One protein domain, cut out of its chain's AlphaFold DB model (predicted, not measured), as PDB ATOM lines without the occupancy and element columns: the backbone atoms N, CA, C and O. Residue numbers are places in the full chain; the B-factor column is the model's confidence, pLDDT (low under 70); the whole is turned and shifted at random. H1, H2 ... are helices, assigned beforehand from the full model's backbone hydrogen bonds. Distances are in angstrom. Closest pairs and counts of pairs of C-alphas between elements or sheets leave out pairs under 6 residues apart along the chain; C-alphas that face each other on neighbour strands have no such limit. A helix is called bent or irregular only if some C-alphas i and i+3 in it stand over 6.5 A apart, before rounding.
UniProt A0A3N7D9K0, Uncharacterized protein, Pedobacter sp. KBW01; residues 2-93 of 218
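What this domain is: This is residues 2 to 93 of the 218 residues of an uncharacterized protein of Pedobacter sp. KBW01 (UniProt A0A3N7D9K0). The domain is a long rod of two long helices, H1 and the bent H3, that run the same way side by side but shifted along the rod, and the short helix H2 between them in the chain folds back over residues 19 to 31 of H1. Residues 2 to 11 stick out at one end and residues 84 to 93 at the other, while the body between these two arms spans 43 by 17 by 15 A. The printed part has 92 residues with three named helices, in the order H1, H2, H3, and no named strand; the class is all helix. It is only just loose, close to extended, with a radius of gyration of the C-alphas of 18.2 A, and the spans are 71 by 19 by 15 A.

Where its parts are: H1 takes residues 2 to 34, 48.4 A from first to last C-alpha, and begins with C-alpha 2 at (69.069, 127.033, 153.357). H2 takes residues 40 to 48, 11.4 A long, with C-alpha 40 at (108.081, 120.405, 158.749). H3, residues 54 to 92, was assigned as one helix by its hydrogen bonds but is bent: C-alphas 70 and 73 are 7.1 A apart. Its arm H3a, residues 54 to 70, is 24.4 A long, and its arm H3b, residues 73 to 92, is 28.2 A long and ends with C-alpha 92 at (138.328, 125.725, 171.672).

How they stand to each other: H1 and H2 form a helical hairpin and touch, with the C-alphas of Asn 20 and Cys 48 closest at 5.0 A, at a shallow tilt of 31 degrees, opposite ways. H2 and H3a, also a helical hairpin, only just touch, with 3 pairs of C-alphas within 8 A; the closest are those of Cys 48 and Ala 60, 6.9 A apart. They run opposite ways at a shallow tilt of 29 degrees. H1 touches H3a with residues 13 to 24 alone, and the closest C-alphas are those of Ile 13 and Ser 56, 6.0 A apart. These two run the same way at a shallow tilt of 33 degrees, only just short of steep. H3a and H3b stand at a steep tilt of 46 degrees. Residues 31 to 34 of H1 touch residues 75 to 79 of H3b, with the C-alphas of Phe 32 and Val 75 closest at 5.6 A, at a shallow tilt of 15 degrees, the same way. H2 and H3b are apart. In H1, H2, H3a and H3b every O i to N i+4 pair is within hydrogen-bond range.

The domain as a whole: The two C-alphas farthest apart are those of Ala 2 and Gly 93, at 72.0 A, the first and last printed. The printed part has no cut, and both links, H1 to H2 and H2 to H3, are tight, with 5 residues each. The mean pLDDT of the printed part is 84.6, and residues 51 to 56 are under 70.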
ATOM      1  N   ALA A   2      67.791 126.647 153.982       76.31
ATOM      2  CA  ALA A   2      69.069 127.033 153.357       76.31
ATOM      3  C   ALA A   2      70.038 127.802 154.287       76.31
ATOM      4  O   ALA A   2      71.224 127.494 154.320       76.31
ATOM      5  N   LEU A   3      69.532 128.737 155.103       82.62
ATOM      6  CA  LEU A   3      70.349 129.499 156.063       82.62
ATOM      7  C   LEU A   3      71.011 128.601 157.130       82.62
ATOM      8  O   LEU A   3      72.178 128.781 157.462       82.62
ATOM      9  N   LEU A   4      70.278 127.599 157.629       81.94
ATOM     10  CA  LEU A   4      70.779 126.628 158.610       81.94
ATOM     11  C   LEU A   4      71.874 125.733 158.016       81.94
ATOM     12  O   LEU A   4      72.871 125.469 158.680       81.94
ATOM     13  N   ILE A   5      71.716 125.314 156.757       82.19
ATOM     14  CA  ILE A   5      72.728 124.527 156.036       82.19
ATOM     15  C   ILE A   5      74.002 125.357 155.836       82.19
ATOM     16  O   ILE A   5      75.099 124.867 156.085       82.19
ATOM     17  N   PHE A   6      73.863 126.631 155.459       84.06
ATOM     18  CA  PHE A   6      75.004 127.525 155.259       84.06
ATOM     19  C   PHE A   6      75.791 127.762 156.557       84.06
ATOM     20  O   PHE A   6      77.017 127.663 156.563       84.06
ATOM     21  N   LEU A   7      75.090 127.998 157.672       85.50
ATOM     22  CA  LEU A   7      75.710 128.143 158.994       85.50
ATOM     23  C   LEU A   7      76.437 126.867 159.432       85.50
ATOM     24  O   LEU A   7      77.557 126.944 159.933       85.50
ATOM     25  N   PHE A   8      75.839 125.696 159.201       85.44
ATOM     26  CA  PHE A   8      76.450 124.417 159.556       85.44
ATOM     27  C   PHE A   8      77.721 124.137 158.739       85.44
ATOM     28  O   PHE A   8      78.752 123.767 159.301       85.44
ATOM     29  N   CYS A   9      77.687 124.380 157.424       80.50
ATOM     30  CA  CYS A   9      78.867 124.268 156.566       80.50
ATOM     31  C   CYS A   9      79.968 125.258 156.972       80.50
ATOM     32  O   CYS A   9      81.133 124.872 157.049       80.50
ATOM     33  N   GLY A  10      79.607 126.508 157.278       81.81
ATOM     34  CA  GLY A  10      80.551 127.523 157.750       81.81
ATOM     35  C   GLY A  10      81.229 127.127 159.063       81.81
ATOM     36  O   GLY A  10      82.453 127.184 159.163       81.81
ATOM     37  N   PHE A  11      80.456 126.643 160.040       86.00
ATOM     38  CA  PHE A  11      80.986 126.176 161.322       86.00
ATOM     39  C   PHE A  11      81.928 124.976 161.155       86.00
ATOM     40  O   PHE A  11      83.003 124.944 161.751       86.00
ATOM     41  N   PHE A  12      81.569 124.017 160.300       81.81
ATOM     42  CA  PHE A  12      82.406 122.851 160.025       81.81
ATOM     43  C   PHE A  12      83.759 123.232 159.401       81.81
ATOM     44  O   PHE A  12      84.793 122.674 159.774       81.81
ATOM     45  N   ILE A  13      83.773 124.195 158.475       80.12
ATOM     46  CA  ILE A  13      85.013 124.704 157.871       80.12
ATOM     47  C   ILE A  13      85.859 125.431 158.922       80.12
ATOM     48  O   ILE A  13      87.053 125.158 159.031       80.12
ATOM     49  N   LEU A  14      85.244 126.302 159.730       82.19
ATOM     50  CA  LEU A  14      85.937 127.054 160.779       82.19
ATOM     51  C   LEU A  14      86.576 126.120 161.819       82.19
ATOM     52  O   LEU A  14      87.737 126.293 162.176       82.19
ATOM     53  N   TYR A  15      85.842 125.099 162.264       84.38
ATOM     54  CA  TYR A  15      86.327 124.117 163.232       84.38
ATOM     55  C   TYR A  15      87.572 123.371 162.727       84.38
ATOM     56  O   TYR A  15      88.577 123.287 163.434       84.38
ATOM     57  N   ASN A  16      87.545 122.882 161.482       81.62
ATOM     58  CA  ASN A  16      88.704 122.210 160.887       81.62
ATOM     59  C   ASN A  16      89.889 123.169 160.686       81.62
ATOM     60  O   ASN A  16      91.039 122.776 160.882       81.62
ATOM     61  N   LEU A  17      89.622 124.434 160.348       80.00
ATOM     62  CA  LEU A  17      90.660 125.453 160.221       80.00
ATOM     63  C   LEU A  17      91.372 125.707 161.559       80.00
ATOM     64  O   LEU A  17      92.599 125.744 161.589       80.00
ATOM     65  N   VAL A  18      90.629 125.822 162.665       84.94
ATOM     66  CA  VAL A  18      91.202 126.021 164.011       84.94
ATOM     67  C   VAL A  18      92.100 124.853 164.420       84.94
ATOM     68  O   VAL A  18      93.194 125.074 164.942       84.94
ATOM     69  N   ILE A  19      91.685 123.612 164.143       84.12
ATOM     70  CA  ILE A  19      92.510 122.425 164.411       84.12
ATOM     71  C   ILE A  19      93.809 122.481 163.606       84.12
ATOM     72  O   ILE A  19      94.890 122.295 164.164       84.12
ATOM     73  N   ASN A  20      93.716 122.784 162.310       84.44
ATOM     74  CA  ASN A  20      94.883 122.863 161.438       84.44
ATOM     75  C   ASN A  20      95.850 123.974 161.860       84.44
ATOM     76  O   ASN A  20      97.056 123.752 161.854       84.44
ATOM     77  N   LEU A  21      95.343 125.135 162.284       84.12
ATOM     78  CA  LEU A  21      96.169 126.219 162.827       84.12
ATOM     79  C   LEU A  21      96.848 125.821 164.142       84.12
ATOM     80  O   LEU A  21      98.023 126.115 164.343       84.12
ATOM     81  N   THR A  22      96.137 125.104 165.014       87.75
ATOM     82  CA  THR A  22      96.697 124.602 166.279       87.75
ATOM     83  C   THR A  22      97.830 123.607 166.029       87.75
ATOM     84  O   THR A  22      98.889 123.695 166.648       87.75
ATOM     85  N   ASN A  23      97.632 122.671 165.100       88.31
ATOM     86  CA  ASN A  23      98.658 121.704 164.715       88.31
ATOM     87  C   ASN A  23      99.848 122.392 164.043       88.31
ATOM     88  O   ASN A  23     100.991 122.070 164.354       88.31
ATOM     89  N   LEU A  24      99.586 123.374 163.180       90.00
ATOM     90  CA  LEU A  24     100.621 124.170 162.535       90.00
ATOM     91  C   LEU A  24     101.483 124.920 163.557       90.00
ATOM     92  O   LEU A  24     102.699 124.884 163.436       90.00
ATOM     93  N   SER A  25     100.881 125.520 164.591       89.81
ATOM     94  CA  SER A  25     101.631 126.173 165.676       89.81
ATOM     95  C   SER A  25     102.607 125.210 166.347       89.81
ATOM     96  O   SER A  25     103.784 125.518 166.459       89.81
ATOM     97  N   LYS A  26     102.155 124.002 166.706       92.44
ATOM     98  CA  LYS A  26     103.023 122.995 167.341       92.44
ATOM     99  C   LYS A  26     104.184 122.564 166.445       92.44
ATOM    100  O   LYS A  26     105.274 122.299 166.936       92.44
ATOM    101  N   ILE A  27     103.949 122.473 165.136       92.38
ATOM    102  CA  ILE A  27     104.997 122.146 164.158       92.38
ATOM    103  C   ILE A  27     106.014 123.287 164.071       92.38
ATOM    104  O   ILE A  27     107.214 123.036 164.026       92.38
ATOM    105  N   VAL A  28     105.539 124.535 164.071       92.06
ATOM    106  CA  VAL A  28     106.398 125.723 164.101       92.06
ATOM    107  C   VAL A  28     107.259 125.727 165.365       92.06
ATOM    108  O   VAL A  28     108.474 125.877 165.253       92.06
ATOM    109  N   ASP A  29     106.656 125.501 166.533       90.19
ATOM    110  CA  ASP A  29     107.366 125.444 167.815       90.19
ATOM    111  C   ASP A  29     108.458 124.367 167.790       90.19
ATOM    112  O   ASP A  29     109.617 124.657 168.074       90.19
ATOM    113  N   TYR A  30     108.129 123.163 167.312       91.56
ATOM    114  CA  TYR A  30     109.095 122.075 167.132       91.56
ATOM    115  C   TYR A  30     110.263 122.457 166.204       91.56
ATOM    116  O   TYR A  30     111.427 122.198 166.518       91.56
ATOM    117  N   CYS A  31     109.986 123.102 165.067       89.94
ATOM    118  CA  CYS A  31     111.032 123.568 164.152       89.94
ATOM    119  C   CYS A  31     111.929 124.635 164.794       89.94
ATOM    120  O   CYS A  31     113.141 124.641 164.584       89.94
ATOM    121  N   PHE A  32     111.364 125.528 165.609       88.00
ATOM    122  CA  PHE A  32     112.155 126.495 166.361       88.00
ATOM    123  C   PHE A  32     112.985 125.837 167.459       88.00
ATOM    124  O   PHE A  32     114.141 126.223 167.633       88.00
ATOM    125  N   GLU A  33     112.443 124.872 168.197       86.12
ATOM    126  CA  GLU A  33     113.154 124.139 169.250       86.12
ATOM    127  C   GLU A  33     114.352 123.373 168.688       86.12
ATOM    128  O   GLU A  33     115.469 123.533 169.180       86.12
ATOM    129  N   THR A  34     114.138 122.620 167.610       84.94
ATOM    130  CA  THR A  34     115.178 121.815 166.950       84.94
ATOM    131  C   THR A  34     116.129 122.637 166.081       84.94
ATOM    132  O   THR A  34     117.233 122.188 165.782       84.94
ATOM    133  N   GLY A  35     115.722 123.836 165.652       85.94
ATOM    134  CA  GLY A  35     116.481 124.630 164.687       85.94
ATOM    135  C   GLY A  35     116.547 123.994 163.291       85.94
ATOM    136  O   GLY A  35     117.436 124.349 162.519       85.94
ATOM    137  N   SER A  36     115.633 123.068 162.968       87.19
ATOM    138  CA  SER A  36     115.556 122.375 161.675       87.19
ATOM    139  C   SER A  36     114.146 122.431 161.067       87.19
ATOM    140  O   SER A  36     113.134 122.520 161.762       87.19
ATOM    141  N   LEU A  37     114.085 122.377 159.733       90.38
ATOM    142  CA  LEU A  37     112.853 122.313 158.938       90.38
ATOM    143  C   LEU A  37     112.621 120.933 158.304       90.38
ATOM    144  O   LEU A  37     111.633 120.771 157.588       90.38
ATOM    145  N   ASP A  38     113.502 119.958 158.545       90.94
ATOM    146  CA  ASP A  38     113.514 118.677 157.820       90.94
ATOM    147  C   ASP A  38     112.182 117.921 157.945       90.94
ATOM    148  O   ASP A  38     111.661 117.379 156.968       90.94
ATOM    149  N   ASP A  39     111.562 117.978 159.126       90.75
ATOM    150  CA  ASP A  39     110.296 117.299 159.407       90.75
ATOM    151  C   ASP A  39     109.047 118.151 159.126       90.75
ATOM    152  O   ASP A  39     107.929 117.629 159.185       90.75
ATOM    153  N   TYR A  40     109.196 119.446 158.808       92.12
ATOM    154  CA  TYR A  40     108.081 120.405 158.749       92.12
ATOM    155  C   TYR A  40     106.944 119.913 157.846       92.12
ATOM    156  O   TYR A  40     105.788 119.818 158.265       92.12
ATOM    157  N   TRP A  41     107.273 119.553 156.603       92.00
ATOM    158  CA  TRP A  41     106.279 119.124 155.620       92.00
ATOM    159  C   TRP A  41     105.674 117.770 155.972       92.00
ATOM    160  O   TRP A  41     104.466 117.594 155.845       92.00
ATOM    161  N   SER A  42     106.484 116.829 156.461       90.94
ATOM    162  CA  SER A  42     106.015 115.506 156.886       90.94
ATOM    163  C   SER A  42     104.974 115.621 158.006       90.94
ATOM    164  O   SER A  42     103.869 115.076 157.900       90.94
ATOM    165  N   LEU A  43     105.281 116.409 159.040       90.50
ATOM    166  CA  LEU A  43     104.373 116.669 160.154       90.50
ATOM    167  C   LEU A  43     103.128 117.432 159.699       90.50
ATOM    168  O   LEU A  43     102.018 117.061 160.079       90.50
ATOM    169  N   PHE A  44     103.289 118.437 158.836       91.69
ATOM    170  CA  PHE A  44     102.174 119.202 158.286       91.69
ATOM    171  C   PHE A  44     101.204 118.313 157.499       91.69
ATOM    172  O   PHE A  44      99.999 118.326 157.754       91.69
ATOM    173  N   TYR A  45     101.707 117.485 156.581       87.44
ATOM    174  CA  TYR A  45     100.870 116.585 155.790       87.44
ATOM    175  C   TYR A  45     100.144 115.559 156.661       87.44
ATOM    176  O   TYR A  45      98.973 115.265 156.417       87.44
ATOM    177  N   LYS A  46     100.809 115.043 157.697       87.06
ATOM    178  CA  LYS A  46     100.231 114.057 158.614       87.06
ATOM    179  C   LYS A  46      99.181 114.660 159.551       87.06
ATOM    180  O   LYS A  46      98.182 114.004 159.833       87.06
ATOM    181  N   ALA A  47      99.415 115.873 160.050       84.56
ATOM    182  CA  ALA A  47      98.595 116.489 161.093       84.56
ATOM    183  C   ALA A  47      97.499 117.426 160.558       84.56
ATOM    184  O   ALA A  47      96.490 117.611 161.237       84.56
ATOM    185  N   CYS A  48      97.679 118.020 159.373       81.94
ATOM    186  CA  CYS A  48      96.805 119.086 158.864       81.94
ATOM    187  C   CYS A  48      96.027 118.715 157.590       81.94
ATOM    188  O   CYS A  48      95.075 119.415 157.235       81.94
ATOM    189  N   ILE A  49      96.387 117.630 156.889       80.19
ATOM    190  CA  ILE A  49      95.673 117.193 155.678       80.19
ATOM    191  C   ILE A  49      94.831 115.949 155.960       80.19
ATOM    192  O   ILE A  49      95.339 114.877 156.275       80.19
ATOM    193  N   SER A  50      93.515 116.072 155.761       72.81
ATOM    194  CA  SER A  50      92.564 114.960 155.856       72.81
ATOM    195  C   SER A  50      91.864 114.727 154.524       72.81
ATOM    196  O   SER A  50      91.232 115.626 153.970       72.81
ATOM    197  N   ARG A  51      91.871 113.475 154.043       64.69
ATOM    198  CA  ARG A  51      91.164 113.074 152.808       64.69
ATOM    199  C   ARG A  51      89.649 113.316 152.862       64.69
ATOM    200  O   ARG A  51      89.012 113.378 151.819       64.69
ATOM    201  N   ARG A  52      89.067 113.446 154.062       63.25
ATOM    202  CA  ARG A  52      87.622 113.655 154.265       63.25
ATOM    203  C   ARG A  52      87.200 115.129 154.189       63.25
ATOM    204  O   ARG A  52      86.010 115.396 154.071       63.25
ATOM    205  N   ALA A  53      88.139 116.077 154.242       66.69
ATOM    206  CA  ALA A  53      87.861 117.515 154.298       66.69
ATOM    207  C   ALA A  53      88.714 118.295 153.279       66.69
ATOM    208  O   ALA A  53      89.618 119.053 153.637       66.69
ATOM    209  N   ILE A  54      88.417 118.103 151.989       68.62
ATOM    210  CA  ILE A  54      89.231 118.593 150.861       68.62
ATOM    211  C   ILE A  54      89.332 120.129 150.846       68.62
ATOM    212  O   ILE A  54      90.435 120.664 150.800       68.62
ATOM    213  N   TYR A  55      88.211 120.851 150.952       65.69
ATOM    214  CA  TYR A  55      88.214 122.322 150.891       65.69
ATOM    215  C   TYR A  55      88.976 122.973 152.055       65.69
ATOM    216  O   TYR A  55      89.768 123.888 151.841       65.69
ATOM    217  N   SER A  56      88.799 122.459 153.276       68.56
ATOM    218  CA  SER A  56      89.565 122.921 154.442       68.56
ATOM    219  C   SER A  56      91.056 122.591 154.313       68.56
ATOM    220  O   SER A  56      91.892 123.347 154.803       68.56
ATOM    221  N   SER A  57      91.396 121.488 153.640       72.50
ATOM    222  CA  SER A  57      92.787 121.095 153.388       72.50
ATOM    223  C   SER A  57      93.478 122.030 152.392       72.50
ATOM    224  O   SER A  57      94.630 122.377 152.608       72.50
ATOM    225  N   ILE A  58      92.786 122.504 151.348       79.62
ATOM    226  CA  ILE A  58      93.362 123.462 150.381       79.62
ATOM    227  C   ILE A  58      93.740 124.776 151.076       79.62
ATOM    228  O   ILE A  58      94.856 125.263 150.911       79.62
ATOM    229  N   ILE A  59      92.834 125.322 151.894       79.12
ATOM    230  CA  ILE A  59      93.100 126.544 152.669       79.12
ATOM    231  C   ILE A  59      94.274 126.313 153.630       79.12
ATOM    232  O   ILE A  59      95.174 127.147 153.715       79.12
ATOM    233  N   ALA A  60      94.310 125.159 154.302       80.88
ATOM    234  CA  ALA A  60      95.402 124.807 155.202       80.88
ATOM    235  C   ALA A  60      96.755 124.699 154.483       80.88
ATOM    236  O   ALA A  60      97.752 125.136 155.041       80.88
ATOM    237  N   VAL A  61      96.804 124.173 153.252       85.50
ATOM    238  CA  VAL A  61      98.034 124.099 152.440       85.50
ATOM    239  C   VAL A  61      98.565 125.490 152.107       85.50
ATOM    240  O   VAL A  61      99.759 125.732 152.269       85.50
ATOM    241  N   ILE A  62      97.693 126.416 151.691       88.12
ATOM    242  CA  ILE A  62      98.094 127.802 151.400       88.12
ATOM    243  C   ILE A  62      98.676 128.450 152.660       88.12
ATOM    244  O   ILE A  62      99.762 129.025 152.612       88.12
ATOM    245  N   ILE A  63      97.986 128.313 153.795       87.50
ATOM    246  CA  ILE A  63      98.452 128.853 155.077       87.50
ATOM    247  C   ILE A  63      99.777 128.201 155.490       87.50
ATOM    248  O   ILE A  63     100.721 128.913 155.806       87.50
ATOM    249  N   GLY A  64      99.891 126.873 155.423       89.50
ATOM    250  CA  GLY A  64     101.110 126.142 155.772       89.50
ATOM    251  C   GLY A  64     102.311 126.533 154.909       89.50
ATOM    252  O   GLY A  64     103.426 126.620 155.416       89.50
ATOM    253  N   PHE A  65     102.093 126.839 153.629       93.31
ATOM    254  CA  PHE A  65     103.137 127.353 152.746       93.31
ATOM    255  C   PHE A  65     103.562 128.783 153.103       93.31
ATOM    256  O   PHE A  65     104.757 129.061 153.192       93.31
ATOM    257  N   LEU A  66     102.606 129.680 153.373       93.12
ATOM    258  CA  LEU A  66     102.912 131.041 153.827       93.12
ATOM    259  C   LEU A  66     103.658 131.035 155.167       93.12
ATOM    260  O   LEU A  66     104.640 131.756 155.329       93.12
ATOM    261  N   THR A  67     103.237 130.182 156.102       91.44
ATOM    262  CA  THR A  67     103.921 129.987 157.383       91.44
ATOM    263  C   THR A  67     105.334 129.459 157.180       91.44
ATOM    264  O   THR A  67     106.251 130.004 157.785       91.44
ATOM    265  N   PHE A  68     105.544 128.480 156.291       93.25
ATOM    266  CA  PHE A  68     106.881 127.967 155.978       93.25
ATOM    267  C   PHE A  68     107.812 129.082 155.498       93.25
ATOM    268  O   PHE A  68     108.901 129.238 156.041       93.25
ATOM    269  N   ILE A  69     107.370 129.902 154.536       94.44
ATOM    270  CA  ILE A  69     108.156 131.044 154.041       94.44
ATOM    271  C   ILE A  69     108.488 132.018 155.177       94.44
ATOM    272  O   ILE A  69     109.606 132.525 155.239       94.44
ATOM    273  N   ALA A  70     107.535 132.269 156.078       92.50
ATOM    274  CA  ALA A  70     107.729 133.186 157.192       92.50
ATOM    275  C   ALA A  70     108.738 132.658 158.226       92.50
ATOM    276  O   ALA A  70     109.591 133.422 158.667       92.50
ATOM    277  N   ILE A  71     108.663 131.378 158.614       92.12
ATOM    278  CA  ILE A  71     109.504 130.820 159.687       92.12
ATOM    279  C   ILE A  71     110.868 130.328 159.200       92.12
ATOM    280  O   ILE A  71     111.836 130.370 159.961       92.12
ATOM    281  N   ALA A  72     110.969 129.897 157.939       91.19
ATOM    282  CA  ALA A  72     112.168 129.271 157.398       91.19
ATOM    283  C   ALA A  72     113.460 130.081 157.610       91.19
ATOM    284  O   ALA A  72     114.421 129.499 158.118       91.19
ATOM    285  N   PRO A  73     113.531 131.397 157.305       90.38
ATOM    286  CA  PRO A  73     114.768 132.151 157.501       90.38
ATOM    287  C   PRO A  73     115.200 132.202 158.970       90.38
ATOM    288  O   PRO A  73     116.393 132.121 159.259       90.38
ATOM    289  N   PHE A  74     114.255 132.288 159.907       90.44
ATOM    290  CA  PHE A  74     114.564 132.346 161.335       90.44
ATOM    291  C   PHE A  74     115.065 131.003 161.863       90.44
ATOM    292  O   PHE A  74     116.071 130.965 162.572       90.44
ATOM    293  N   VAL A  75     114.403 129.907 161.484       89.44
ATOM    294  CA  VAL A  75     114.806 128.551 161.882       89.44
ATOM    295  C   VAL A  75     116.186 128.216 161.318       89.44
ATOM    296  O   VAL A  75     117.063 127.796 162.070       89.44
ATOM    297  N   ILE A  76     116.425 128.503 160.032       87.94
ATOM    298  CA  ILE A  76     117.726 128.278 159.385       87.94
ATOM    299  C   ILE A  76     118.823 129.112 160.057       87.94
ATOM    300  O   ILE A  76     119.883 128.578 160.377       87.94
ATOM    301  N   MET A  77     118.590 130.405 160.313       86.00
ATOM    302  CA  MET A  77     119.579 131.241 161.005       86.00
ATOM    303  C   MET A  77     119.886 130.720 162.410       86.00
ATOM    304  O   MET A  77     121.057 130.664 162.785       86.00
ATOM    305  N   LYS A  78     118.867 130.304 163.171       85.12
ATOM    306  CA  LYS A  78     119.060 129.710 164.498       85.12
ATOM    307  C   LYS A  78     119.910 128.440 164.413       85.12
ATOM    308  O   LYS A  78     120.874 128.321 165.167       85.12
ATOM    309  N   GLY A  79     119.608 127.546 163.469       81.62
ATOM    310  CA  GLY A  79     120.389 126.333 163.216       81.62
ATOM    311  C   GLY A  79     121.847 126.634 162.851       81.62
ATOM    312  O   GLY A  79     122.761 126.030 163.409       81.62
ATOM    313  N   ILE A  80     122.092 127.631 161.992       84.31
ATOM    314  CA  ILE A  80     123.451 128.064 161.620       84.31
ATOM    315  C   ILE A  80     124.208 128.632 162.824       84.31
ATOM    316  O   ILE A  80     125.377 128.303 163.014       84.31
ATOM    317  N   ILE A  81     123.581 129.496 163.628       84.06
ATOM    318  CA  ILE A  81     124.221 130.094 164.811       84.06
ATOM    319  C   ILE A  81     124.562 129.007 165.832       84.06
ATOM    320  O   ILE A  81     125.688 128.974 166.325       84.06
ATOM    321  N   ALA A  82     123.629 128.091 166.105       79.75
ATOM    322  CA  ALA A  82     123.865 126.961 166.995       79.75
ATOM    323  C   ALA A  82     125.003 126.067 166.477       79.75
ATOM    324  O   ALA A  82     125.924 125.754 167.225       79.75
ATOM    325  N   GLY A  83     125.003 125.736 165.181       79.44
ATOM    326  CA  GLY A  83     126.074 124.960 164.554       79.44
ATOM    327  C   GLY A  83     127.438 125.652 164.620       79.44
ATOM    328  O   GLY A  83     128.441 125.003 164.907       79.44
ATOM    329  N   LYS A  84     127.488 126.979 164.422       82.69
ATOM    330  CA  LYS A  84     128.714 127.776 164.597       82.69
ATOM    331  C   LYS A  84     129.207 127.757 166.039       82.69
ATOM    332  O   LYS A  84     130.407 127.608 166.238       82.69
ATOM    333  N   LYS A  85     128.304 127.879 167.018       82.44
ATOM    334  CA  LYS A  85     128.654 127.794 168.441       82.44
ATOM    335  C   LYS A  85     129.246 126.424 168.771       82.44
ATOM    336  O   LYS A  85     130.353 126.366 169.275       82.44
ATOM    337  N   VAL A  86     128.594 125.334 168.363       81.69
ATOM    338  CA  VAL A  86     129.125 123.973 168.566       81.69
ATOM    339  C   VAL A  86     130.487 123.795 167.887       81.69
ATOM    340  O   VAL A  86     131.406 123.249 168.486       81.69
ATOM    341  N   ALA A  87     130.660 124.284 166.656       81.25
ATOM    342  CA  ALA A  87     131.951 124.226 165.972       81.25
ATOM    343  C   ALA A  87     133.037 125.038 166.700       81.25
ATOM    344  O   ALA A  87     134.189 124.608 166.767       81.25
ATOM    345  N   GLN A  88     132.675 126.189 167.272       83.19
ATOM    346  CA  GLN A  88     133.564 126.999 168.095       83.19
ATOM    347  C   GLN A  88     133.927 126.277 169.398       83.19
ATOM    348  O   GLN A  88     135.112 126.200 169.726       83.19
ATOM    349  N   ASP A  89     132.953 125.696 170.094       84.31
ATOM    350  CA  ASP A  89     133.152 124.947 171.339       84.31
ATOM    351  C   ASP A  89     134.060 123.728 171.100       84.31
ATOM    352  O   ASP A  89     134.984 123.466 171.865       84.31
ATOM    353  N   ILE A  90     133.893 123.047 169.963       82.44
ATOM    354  CA  ILE A  90     134.810 121.998 169.500       82.44
ATOM    355  C   ILE A  90     136.216 122.560 169.250       82.44
ATOM    356  O   ILE A  90     137.208 121.985 169.684       82.44
ATOM    357  N   SER A  91     136.332 123.686 168.544       81.81
ATOM    358  CA  SER A  91     137.637 124.253 168.172       81.81
ATOM    359  C   SER A  91     138.442 124.772 169.370       81.81
ATOM    360  O   SER A  91     139.676 124.778 169.332       81.81
ATOM    361  N   THR A  92     137.751 125.211 170.421       83.62
ATOM    362  CA  THR A  92     138.328 125.725 171.672       83.62
ATOM    363  C   THR A  92     138.583 124.619 172.695       83.62
ATOM    364  O   THR A  92     139.337 124.837 173.637       83.62
ATOM    365  N   GLY A  93     138.009 123.430 172.495       82.88
ATOM    366  CA  GLY A  93     138.067 122.320 173.444       82.88
ATOM    367  C   GLY A  93     137.024 122.388 174.562       82.88
ATOM    368  O   GLY A  93     137.050 121.540 175.447       82.88
TER     369      GLY A  93